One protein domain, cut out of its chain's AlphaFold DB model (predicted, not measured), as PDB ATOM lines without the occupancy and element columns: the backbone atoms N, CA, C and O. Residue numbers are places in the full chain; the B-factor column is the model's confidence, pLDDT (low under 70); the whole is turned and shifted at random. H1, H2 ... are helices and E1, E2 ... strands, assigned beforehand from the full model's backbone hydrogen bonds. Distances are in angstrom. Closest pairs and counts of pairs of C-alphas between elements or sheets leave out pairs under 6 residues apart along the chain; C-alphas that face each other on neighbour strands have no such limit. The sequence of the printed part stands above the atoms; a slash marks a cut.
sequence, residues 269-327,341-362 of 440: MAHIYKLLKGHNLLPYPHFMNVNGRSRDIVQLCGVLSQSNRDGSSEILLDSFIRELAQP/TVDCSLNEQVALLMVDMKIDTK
ATOM      1  N   MET A 269      20.088   9.102  22.173       84.06
ATOM      2  CA  MET A 269      21.168   9.746  21.419       84.06
ATOM      3  C   MET A 269      20.784   9.995  19.957       84.06
ATOM      4  O   MET A 269      21.019  11.079  19.419       84.06
ATOM      5  N   ALA A 270      20.141   9.020  19.305       85.06
ATOM      6  CA  ALA A 270      19.666   9.201  17.936       85.06
ATOM      7  C   ALA A 270      18.524  10.227  17.850       85.06
ATOM      8  O   ALA A 270      18.420  10.941  16.850       85.06
ATOM      9  N   HIS A 271      17.672  10.292  18.876       84.88
ATOM     10  CA  HIS A 271      16.591  11.264  18.975       84.88
ATOM     11  C   HIS A 271      17.147  12.686  19.121       84.88
ATOM     12  O   HIS A 271      16.838  13.534  18.287       84.88
ATOM     13  N   ILE A 272      18.053  12.919  20.077       82.88
ATOM     14  CA  ILE A 272      18.739  14.206  20.280       82.88
ATOM     15  C   ILE A 272      19.473  14.631  19.005       82.88
ATOM     16  O   ILE A 272      19.339  15.766  18.562       82.88
ATOM     17  N   TYR A 273      20.199  13.720  18.353       85.00
ATOM     18  CA  TYR A 273      20.916  14.036  17.116       85.00
ATOM     19  C   TYR A 273      19.985  14.509  15.990       85.00
ATOM     20  O   TYR A 273      20.274  15.485  15.294       85.00
ATOM     21  N   LYS A 274      18.851  13.825  15.800       82.69
ATOM     22  CA  LYS A 274      17.849  14.217  14.800       82.69
ATOM     23  C   LYS A 274      17.144  15.522  15.184       82.69
ATOM     24  O   LYS A 274      16.840  16.310  14.291       82.69
ATOM     25  N   LEU A 275      16.932  15.755  16.479       80.69
ATOM     26  CA  LEU A 275      16.340  16.975  17.021       80.69
ATOM     27  C   LEU A 275      17.258  18.186  16.810       80.69
ATOM     28  O   LEU A 275      16.796  19.213  16.333       80.69
ATOM     29  N   LEU A 276      18.567  18.034  17.031       78.25
ATOM     30  CA  LEU A 276      19.577  19.070  16.774       78.25
ATOM     31  C   LEU A 276      19.748  19.372  15.278       78.25
ATOM     32  O   LEU A 276      19.965  20.515  14.890       78.25
ATOM     33  N   LYS A 277      19.588  18.366  14.406       79.25
ATOM     34  CA  LYS A 277      19.447  18.588  12.952       79.25
ATOM     35  C   LYS A 277      18.113  19.247  12.574       79.25
ATOM     36  O   LYS A 277      17.914  19.620  11.419       79.25
ATOM     37  N   GLY A 278      17.199  19.351  13.535       69.25
ATOM     38  CA  GLY A 278      15.832  19.841  13.432       69.25
ATOM     39  C   GLY A 278      14.975  19.075  12.427       69.25
ATOM     40  O   GLY A 278      14.260  19.632  11.597       69.25
ATOM     41  N   HIS A 279      15.041  17.755  12.495       75.06
ATOM     42  CA  HIS A 279      13.961  16.941  11.960       75.06
ATOM     43  C   HIS A 279      12.760  17.028  12.912       75.06
ATOM     44  O   HIS A 279      12.938  16.993  14.128       75.06
ATOM     45  N   ASN A 280      11.542  17.089  12.370       67.06
ATOM     46  CA  ASN A 280      10.328  16.958  13.178       67.06
ATOM     47  C   ASN A 280      10.169  15.487  13.578       67.06
ATOM     48  O   ASN A 280      10.005  14.618  12.718       67.06
ATOM     49  N   LEU A 281      10.280  15.202  14.874       73.19
ATOM     50  CA  LEU A 281      10.230  13.847  15.421       73.19
ATOM     51  C   LEU A 281       8.919  13.601  16.159       73.19
ATOM     52  O   LEU A 281       8.272  14.527  16.638       73.19
ATOM     53  N   LEU A 282       8.554  12.323  16.268       75.25
ATOM     54  CA  LEU A 282       7.509  11.904  17.194       75.25
ATOM     55  C   LEU A 282       7.957  12.183  18.636       75.25
ATOM     56  O   LEU A 282       9.144  11.999  18.916       75.25
ATOM     57  N   PRO A 283       7.036  12.558  19.539       80.94
ATOM     58  CA  PRO A 283       7.375  12.826  20.931       80.94
ATOM     59  C   PRO A 283       8.062  11.623  21.591       80.94
ATOM     60  O   PRO A 283       7.679  10.470  21.361       80.94
ATOM     61  N   TYR A 284       9.081  11.891  22.404       83.56
ATOM     62  CA  TYR A 284       9.864  10.873  23.091       83.56
ATOM     63  C   TYR A 284       9.030  10.214  24.210       83.56
ATOM     64  O   TYR A 284       8.414  10.923  25.006       83.56
ATOM     65  N   PRO A 285       8.960   8.873  24.283       84.50
ATOM     66  CA  PRO A 285       8.154   8.176  25.282       84.50
ATOM     67  C   PRO A 285       8.727   8.345  26.693       84.50
ATOM     68  O   PRO A 285       9.917   8.142  26.914       84.50
ATOM     69  N   HIS A 286       7.871   8.656  27.661       84.81
ATOM     70  CA  HIS A 286       8.249   8.882  29.054       84.81
ATOM     71  C   HIS A 286       7.385   8.066  30.019       84.81
ATOM     72  O   HIS A 286       6.156   8.093  29.938       84.81
ATOM     73  N   PHE A 287       8.045   7.385  30.960       82.56
ATOM     74  CA  PHE A 287       7.442   6.759  32.132       82.56
ATOM     75  C   PHE A 287       7.855   7.502  33.395       82.56
ATOM     76  O   PHE A 287       9.038   7.750  33.641       82.56
ATOM     77  N   MET A 288       6.865   7.787  34.237       78.81
ATOM     78  CA  MET A 288       7.081   8.440  35.525       78.81
ATOM     79  C   MET A 288       8.073   7.644  36.376       78.81
ATOM     80  O   MET A 288       7.894   6.449  36.583       78.81
ATOM     81  N   ASN A 289       9.099   8.316  36.899       81.38
ATOM     82  CA  ASN A 289      10.165   7.728  37.723       81.38
ATOM     83  C   ASN A 289      11.054   6.679  37.022       81.38
ATOM     84  O   ASN A 289      11.742   5.935  37.715       81.38
ATOM     85  N   VAL A 290      11.056   6.604  35.685       82.62
ATOM     86  CA  VAL A 290      11.928   5.674  34.937       82.62
ATOM     87  C   VAL A 290      12.954   6.416  34.097       82.62
ATOM     88  O   VAL A 290      14.140   6.146  34.222       82.62
ATOM     89  N   ASN A 291      12.520   7.356  33.257       85.69
ATOM     90  CA  ASN A 291      13.396   8.049  32.307       85.69
ATOM     91  C   ASN A 291      13.308   9.577  32.422       85.69
ATOM     92  O   ASN A 291      13.211  10.302  31.428       85.69
ATOM     93  N   GLY A 292      13.333  10.063  33.666       84.19
ATOM     94  CA  GLY A 292      13.266  11.491  33.976       84.19
ATOM     95  C   GLY A 292      14.439  12.283  33.394       84.19
ATOM     96  O   GLY A 292      14.233  13.368  32.862       84.19
ATOM     97  N   ARG A 293      15.657  11.726  33.379       84.75
ATOM     98  CA  ARG A 293      16.819  12.420  32.803       84.75
ATOM     99  C   ARG A 293      16.708  12.525  31.283       84.75
ATOM    100  O   ARG A 293      16.995  13.573  30.711       84.75
ATOM    101  N   SER A 294      16.244  11.466  30.628       86.25
ATOM    102  CA  SER A 294      15.966  11.446  29.189       86.25
ATOM    103  C   SER A 294      14.921  12.492  28.817       86.25
ATOM    104  O   SER A 294      15.112  13.228  27.850       86.25
ATOM    105  N   ARG A 295      13.846  12.596  29.610       85.94
ATOM    106  CA  ARG A 295      12.798  13.617  29.483       85.94
ATOM    107  C   ARG A 295      13.391  15.024  29.517       85.94
ATOM    108  O   ARG A 295      13.197  15.792  28.576       85.94
ATOM    109  N   ASP A 296      14.148  15.318  30.569       83.00
ATOM    110  CA  ASP A 296      14.706  16.646  30.819       83.00
ATOM    111  C   ASP A 296      15.690  17.048  29.713       83.00
ATOM    112  O   ASP A 296      15.595  18.137  29.148       83.00
ATOM    113  N   ILE A 297      16.586  16.139  29.311       83.62
ATOM    114  CA  ILE A 297      17.556  16.393  28.238       83.62
ATOM    115  C   ILE A 297      16.854  16.597  26.890       83.62
ATOM    116  O   ILE A 297      17.212  17.515  26.152       83.62
ATOM    117  N   VAL A 298      15.849  15.784  26.551       84.25
ATOM    118  CA  VAL A 298      15.103  15.943  25.292       84.25
ATOM    119  C   VAL A 298      14.341  17.270  25.267       84.25
ATOM    120  O   VAL A 298      14.366  17.947  24.240       84.25
ATOM    121  N   GLN A 299      13.731  17.687  26.381       80.12
ATOM    122  CA  GLN A 299      13.089  19.000  26.504       80.12
ATOM    123  C   GLN A 299      14.088  20.149  26.353       80.12
ATOM    124  O   GLN A 299      13.845  21.059  25.561       80.12
ATOM    125  N   LEU A 300      15.237  20.088  27.033       79.38
ATOM    126  CA  LEU A 300      16.293  21.097  26.922       79.38
ATOM    127  C   LEU A 300      16.816  21.199  25.482       79.38
ATOM    128  O   LEU A 300      16.867  22.287  24.909       79.38
ATOM    129  N   CYS A 301      17.146  20.067  24.853       79.00
ATOM    130  CA  CYS A 301      17.577  20.036  23.455       79.00
ATOM    131  C   CYS A 301      16.475  20.499  22.491       79.00
ATOM    132  O   CYS A 301      16.783  21.115  21.470       79.00
ATOM    133  N   GLY A 302      15.208  20.224  22.802       75.94
ATOM    134  CA  GLY A 302      14.050  20.669  22.034       75.94
ATOM    135  C   GLY A 302      13.910  22.184  22.037       75.94
ATOM    136  O   GLY A 302      13.847  22.787  20.965       75.94
ATOM    137  N   VAL A 303      13.967  22.799  23.222       75.75
ATOM    138  CA  VAL A 303      13.957  24.259  23.406       75.75
ATOM    139  C   VAL A 303      15.125  24.905  22.652       75.75
ATOM    140  O   VAL A 303      14.915  25.829  21.865       75.75
ATOM    141  N   LEU A 304      16.342  24.365  22.804       74.56
ATOM    142  CA  LEU A 304      17.536  24.848  22.100       74.56
ATOM    143  C   LEU A 304      17.410  24.745  20.568       74.56
ATOM    144  O   LEU A 304      17.906  25.603  19.840       74.56
ATOM    145  N   SER A 305      16.763  23.694  20.057       72.56
ATOM    146  CA  SER A 305      16.653  23.443  18.612       72.56
ATOM    147  C   SER A 305      15.521  24.235  17.953       72.56
ATOM    148  O   SER A 305      15.688  24.703  16.827       72.56
ATOM    149  N   GLN A 306      14.379  24.398  18.630       69.25
ATOM    150  CA  GLN A 306      13.240  25.171  18.120       69.25
ATOM    151  C   GLN A 306      13.497  26.675  18.183       69.25
ATOM    152  O   GLN A 306      13.205  27.379  17.220       69.25
ATOM    153  N   SER A 307      14.134  27.165  19.247       60.88
ATOM    154  CA  SER A 307      14.445  28.592  19.366       60.88
ATOM    155  C   SER A 307      15.537  29.060  18.393       60.88
ATOM    156  O   SER A 307      15.605  30.248  18.088       60.88
ATOM    157  N   ASN A 308      16.362  28.148  17.862       59.78
ATOM    158  CA  ASN A 308      17.279  28.432  16.751       59.78
ATOM    159  C   ASN A 308      16.570  28.537  15.386       59.78
ATOM    160  O   ASN A 308      17.200  28.928  14.405       59.78
ATOM    161  N   ARG A 309      15.290  28.145  15.297       58.03
ATOM    162  CA  ARG A 309      14.506  28.124  14.052       58.03
ATOM    163  C   ARG A 309      13.440  29.207  14.007       58.03
ATOM    164  O   ARG A 309      13.352  29.888  12.993       58.03
ATOM    165  N   ASP A 310      12.706  29.391  15.101       53.19
ATOM    166  CA  ASP A 310      11.627  30.372  15.196       53.19
ATOM    167  C   ASP A 310      11.941  31.388  16.298       53.19
ATOM    168  O   ASP A 310      11.937  31.076  17.487       53.19
ATOM    169  N   GLY A 311      12.210  32.634  15.901       50.47
ATOM    170  CA  GLY A 311      12.529  33.746  16.805       50.47
ATOM    171  C   GLY A 311      11.352  34.264  17.644       50.47
ATOM    172  O   GLY A 311      11.484  35.299  18.289       50.47
ATOM    173  N   SER A 312      10.200  33.591  17.621       48.03
ATOM    174  CA  SER A 312       8.984  34.014  18.322       48.03
ATOM    175  C   SER A 312       7.898  32.945  18.193       48.03
ATOM    176  O   SER A 312       7.121  32.978  17.240       48.03
ATOM    177  N   SER A 313       7.833  31.981  19.112       44.25
ATOM    178  CA  SER A 313       6.644  31.143  19.345       44.25
ATOM    179  C   SER A 313       6.750  30.462  20.707       44.25
ATOM    180  O   SER A 313       7.826  30.021  21.102       44.25
ATOM    181  N   GLU A 314       5.637  30.404  21.436       48.66
ATOM    182  CA  GLU A 314       5.509  29.718  22.724       48.66
ATOM    183  C   GLU A 314       5.973  28.255  22.603       48.66
ATOM    184  O   GLU A 314       5.379  27.458  21.875       48.66
ATOM    185  N   ILE A 315       7.050  27.890  23.303       56.81
ATOM    186  CA  ILE A 315       7.588  26.527  23.255       56.81
ATOM    187  C   ILE A 315       6.766  25.649  24.200       56.81
ATOM    188  O   ILE A 315       6.931  25.685  25.419       56.81
ATOM    189  N   LEU A 316       5.873  24.834  23.637       58.00
ATOM    190  CA  LEU A 316       5.119  23.836  24.394       58.00
ATOM    191  C   LEU A 316       6.032  22.648  24.731       58.00
ATOM    192  O   LEU A 316       6.238  21.755  23.906       58.00
ATOM    193  N   LEU A 317       6.553  22.623  25.961       58.38
ATOM    194  CA  LEU A 317       7.384  21.540  26.517       58.38
ATOM    195  C   LEU A 317       6.735  20.147  26.406       58.38
ATOM    196  O   LEU A 317       7.440  19.146  26.261       58.38
ATOM    197  N   ASP A 318       5.402  20.099  26.404       58.59
ATOM    198  CA  ASP A 318       4.598  18.879  26.272       58.59
ATOM    199  C   ASP A 318       4.607  18.308  24.838       58.59
ATOM    200  O   ASP A 318       4.291  17.140  24.632       58.59
ATOM    201  N   SER A 319       5.008  19.088  23.824       64.06
ATOM    202  CA  SER A 319       5.065  18.613  22.429       64.06
ATOM    203  C   SER A 319       6.202  17.621  22.173       64.06
ATOM    204  O   SER A 319       6.141  16.827  21.232       64.06
ATOM    205  N   PHE A 320       7.236  17.637  23.014       60.34
ATOM    206  CA  PHE A 320       8.414  16.791  22.847       60.34
ATOM    207  C   PHE A 320       8.275  15.428  23.509       60.34
ATOM    208  O   PHE A 320       9.107  14.555  23.256       60.34
ATOM    209  N   ILE A 321       7.258  15.230  24.352       74.06
ATOM    210  CA  ILE A 321       7.179  14.082  25.256       74.06
ATOM    211  C   ILE A 321       5.820  13.403  25.167       74.06
ATOM    212  O   ILE A 321       4.777  14.045  25.158       74.06
ATOM    213  N   ARG A 322       5.832  12.071  25.110       76.19
ATOM    214  CA  ARG A 322       4.636  11.238  25.209       76.19
ATOM    215  C   ARG A 322       4.650  10.515  26.543       76.19
ATOM    216  O   ARG A 322       5.387   9.547  26.704       76.19
ATOM    217  N   GLU A 323       3.815  10.953  27.475       73.12
ATOM    218  CA  GLU A 323       3.595  10.217  28.717       73.12
ATOM    219  C   GLU A 323       2.879   8.894  28.428       73.12
ATOM    220  O   GLU A 323       1.835   8.854  27.775       73.12
ATOM    221  N   LEU A 324       3.467   7.798  28.897       67.62
ATOM    222  CA  LEU A 324       2.878   6.470  28.836       67.62
ATOM    223  C   LEU A 324       2.357   6.132  30.237       67.62
ATOM    224  O   LEU A 324       3.135   5.977  31.177       67.62
ATOM    225  N   ALA A 325       1.037   6.051  30.387       57.31
ATOM    226  CA  ALA A 325       0.385   5.697  31.646       57.31
ATOM    227  C   ALA A 325      -0.182   4.272  31.601       57.31
ATOM    228  O   ALA A 325      -0.578   3.776  30.542       57.31
ATOM    229  N   GLN A 326      -0.262   3.621  32.766       50.97
ATOM    230  CA  GLN A 326      -1.040   2.390  32.905       50.97
ATOM    231  C   GLN A 326      -2.528   2.676  32.631       50.97
ATOM    232  O   GLN A 326      -3.016   3.728  33.043       50.97
ATOM    233  N   PRO A 327      -3.305   1.722  32.084       40.34
ATOM    234  CA  PRO A 327      -4.754   1.880  31.917       40.34
ATOM    235  C   PRO A 327      -5.559   2.034  33.225       40.34
ATOM    236  O   PRO A 327      -6.776   2.156  33.154       40.34
ATOM    237  N   THR A 341       6.370  33.244  29.986       38.47
ATOM    238  CA  THR A 341       7.214  34.077  29.140       38.47
ATOM    239  C   THR A 341       7.653  35.306  29.932       38.47
ATOM    240  O   THR A 341       6.917  36.275  30.093       38.47
ATOM    241  N   VAL A 342       8.865  35.243  30.474       42.22
ATOM    242  CA  VAL A 342       9.612  36.422  30.906       42.22
ATOM    243  C   VAL A 342      10.615  36.718  29.798       42.22
ATOM    244  O   VAL A 342      11.243  35.790  29.283       42.22
ATOM    245  N   ASP A 343      10.724  37.993  29.427       47.56
ATOM    246  CA  ASP A 343      11.674  38.557  28.461       47.56
ATOM    247  C   ASP A 343      13.134  38.270  28.871       47.56
ATOM    248  O   ASP A 343      13.853  39.132  29.370       47.56
ATOM    249  N   CYS A 344      13.563  37.025  28.697       52.34
ATOM    250  CA  CYS A 344      14.883  36.506  29.034       52.34
ATOM    251  C   CYS A 344      15.525  35.909  27.782       52.34
ATOM    252  O   CYS A 344      14.845  35.328  26.932       52.34
ATOM    253  N   SER A 345      16.849  36.021  27.680       69.38
ATOM    254  CA  SER A 345      17.619  35.390  26.610       69.38
ATOM    255  C   SER A 345      17.442  33.865  26.619       69.38
ATOM    256  O   SER A 345      17.160  33.253  27.648       69.38
ATOM    257  N   LEU A 346      17.648  33.223  25.466       65.94
ATOM    258  CA  LEU A 346      17.502  31.772  25.274       65.94
ATOM    259  C   LEU A 346      18.285  30.961  26.326       65.94
ATOM    260  O   LEU A 346      17.772  30.003  26.899       65.94
ATOM    261  N   ASN A 347      19.500  31.403  26.649       71.69
ATOM    262  CA  ASN A 347      20.339  30.765  27.664       71.69
ATOM    263  C   ASN A 347      19.786  30.947  29.086       71.69
ATOM    264  O   ASN A 347      19.925  30.045  29.907       71.69
ATOM    265  N   GLU A 348      19.146  32.079  29.379       72.88
ATOM    266  CA  GLU A 348      18.491  32.325  30.669       72.88
ATOM    267  C   GLU A 348      17.211  31.497  30.810       72.88
ATOM    268  O   GLU A 348      16.980  30.932  31.872       72.88
ATOM    269  N   GLN A 349      16.420  31.338  29.743       70.56
ATOM    270  CA  GLN A 349      15.243  30.460  29.753       70.56
ATOM    271  C   GLN A 349      15.629  28.994  29.974       70.56
ATOM    272  O   GLN A 349      15.005  28.302  30.776       70.56
ATOM    273  N   VAL A 350      16.692  28.526  29.314       75.25
ATOM    274  CA  VAL A 350      17.232  27.175  29.517       75.25
ATOM    275  C   VAL A 350      17.783  27.014  30.932       75.25
ATOM    276  O   VAL A 350      17.511  26.002  31.570       75.25
ATOM    277  N   ALA A 351      18.502  28.006  31.463       75.81
ATOM    278  CA  ALA A 351      19.012  27.961  32.832       75.81
ATOM    279  C   ALA A 351      17.884  27.939  33.878       75.81
ATOM    280  O   ALA A 351      17.952  27.164  34.829       75.81
ATOM    281  N   LEU A 352      16.828  28.735  33.688       76.81
ATOM    282  CA  LEU A 352      15.638  28.713  34.543       76.81
ATOM    283  C   LEU A 352      14.931  27.355  34.474       76.81
ATOM    284  O   LEU A 352      14.591  26.793  35.512       76.81
ATOM    285  N   LEU A 353      14.802  26.782  33.275       76.75
ATOM    286  CA  LEU A 353      14.223  25.454  33.093       76.75
ATOM    287  C   LEU A 353      15.064  24.364  33.775       76.75
ATOM    288  O   LEU A 353      14.508  23.479  34.416       76.75
ATOM    289  N   MET A 354      16.396  24.442  33.697       77.75
ATOM    290  CA  MET A 354      17.287  23.524  34.418       77.75
ATOM    291  C   MET A 354      17.087  23.609  35.937       77.75
ATOM    292  O   MET A 354      17.095  22.578  36.609       77.75
ATOM    293  N   VAL A 355      16.868  24.813  36.478       81.19
ATOM    294  CA  VAL A 355      16.565  25.014  37.906       81.19
ATOM    295  C   VAL A 355      15.197  24.432  38.270       81.19
ATOM    296  O   VAL A 355      15.092  23.734  39.280       81.19
ATOM    297  N   ASP A 356      14.174  24.643  37.442       78.69
ATOM    298  CA  ASP A 356      12.835  24.068  37.645       78.69
ATOM    299  C   ASP A 356      12.851  22.531  37.583       78.69
ATOM    300  O   ASP A 356      12.176  21.864  38.373       78.69
ATOM    301  N   MET A 357      13.684  21.963  36.706       77.19
ATOM    302  CA  MET A 357      13.964  20.524  36.611       77.19
ATOM    303  C   MET A 357      14.849  20.004  37.756       77.19
ATOM    304  O   MET A 357      15.092  18.803  37.844       77.19
ATOM    305  N   LYS A 358      15.304  20.881  38.663       79.81
ATOM    306  CA  LYS A 358      16.205  20.576  39.788       79.81
ATOM    307  C   LYS A 358      17.559  19.996  39.365       79.81
ATOM    308  O   LYS A 358      18.186  19.281  40.144       79.81
ATOM    309  N   ILE A 359      18.034  20.324  38.166       75.56
ATOM    310  CA  ILE A 359      19.352  19.908  37.684       75.56
ATOM    311  C   ILE A 359      20.409  20.797  38.346       75.56
ATOM    312  O   ILE A 359      20.596  21.954  37.967       75.56
ATOM    313  N   ASP A 360      21.123  20.258  39.335       75.56
ATOM    314  CA  ASP A 360      22.268  20.949  39.932       75.56
ATOM    315  C   ASP A 360      23.493  20.858  39.006       75.56
ATOM    316  O   ASP A 360      23.823  19.808  38.451       75.56
ATOM    317  N   THR A 361      24.231  21.962  38.906       68.06
ATOM    318  CA  THR A 361      25.557  22.051  38.282       68.06
ATOM    319  C   THR A 361      26.514  20.952  38.742       68.06
ATOM    320  O   THR A 361      27.279  20.429  37.932       68.06
ATOM    321  N   LYS A 362      26.470  20.559  40.022       68.69
ATOM    322  CA  LYS A 362      27.319  19.487  40.557       68.69
ATOM    323  C   LYS A 362      26.893  18.110  40.051       68.69
ATOM    324  O   LYS A 362      27.753  17.293  39.725       68.69
TER     325      LYS A 362
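Overview. This is residues 269 to 327 and 341 to 362 of the 440 residues of an uncharacterized protein of Dendroctonus ponderosae (UniProt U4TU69). One long helix, H2, runs through the middle, with H1 and H4 packed along opposite sides of it, the three nearly side by side. The short helix H3 and a small pair of strands, E1 and E2, cover another side of H2. The 81 printed residues hold four named helices and two named strands, in the order H1, E1, H2, H3, E2, H4; the sheet, E1 next to E2, is parallel. The class is mostly helix, and the whole is compact, with a radius of gyration of the C-alphas of 13.1 A and spans of 40 by 31 by 24 A.

Arrangement. H1, residues 269 to 276, touches H2, residues 292 to 307, through 298 to 305 alone; their closest C-alphas, of Leu 276 and Ser 305, are 5.6 A apart. They run the same way at a shallow tilt of 22 degrees. E1, residues 284 to 286, and E2, residues 321 to 323, are parallel neighbours, with N 286 and O 322 at 2.8 A, within hydrogen-bond range. With H2 and H3, residues 317 to 320, between them they form a strand-helix-strand unit, two parallel strands joined through helices, with a right-handed crossover. H2 touches H3 with residues 298 to 303 alone, the closest C-alphas being those of Gln 299 and Leu 317, 6.2 A. H2, the hub, also touches H4, residues 346 to 356, with residues 300 to 307 alone, opposite ways at a shallow tilt of 19 degrees; the closest C-alphas, of Leu 300 and Val 350, are 6.7 A apart. H1 and H4 are apart. Every O i to N i+4 pair is within hydrogen-bond range in H1, H2 and H4; H3 is too short for one.

Along the chain. H1 begins at C-alpha 269 (21.168, 9.746, 21.419) and is 10.5 A long. H2 measures 22.5 A and H4 15.3 A, ending at C-alpha 356 (12.835, 24.068, 37.645). E1 spans 6.5 A, H3 6.1 A and E2 6.3 A.

Size, cuts and confidence. The C-alphas farthest apart, of Pro 327 and Ser 345, are 40.6 A apart. Residues 328 to 340 are not printed, and C-alphas 327 and 341 are 34.5 A apart across this cut. Of the links that are printed whole, none is long. Mean pLDDT of the printed part is 71.4, with 29 residues under 70, among them 306 to 320 and 341 to 346.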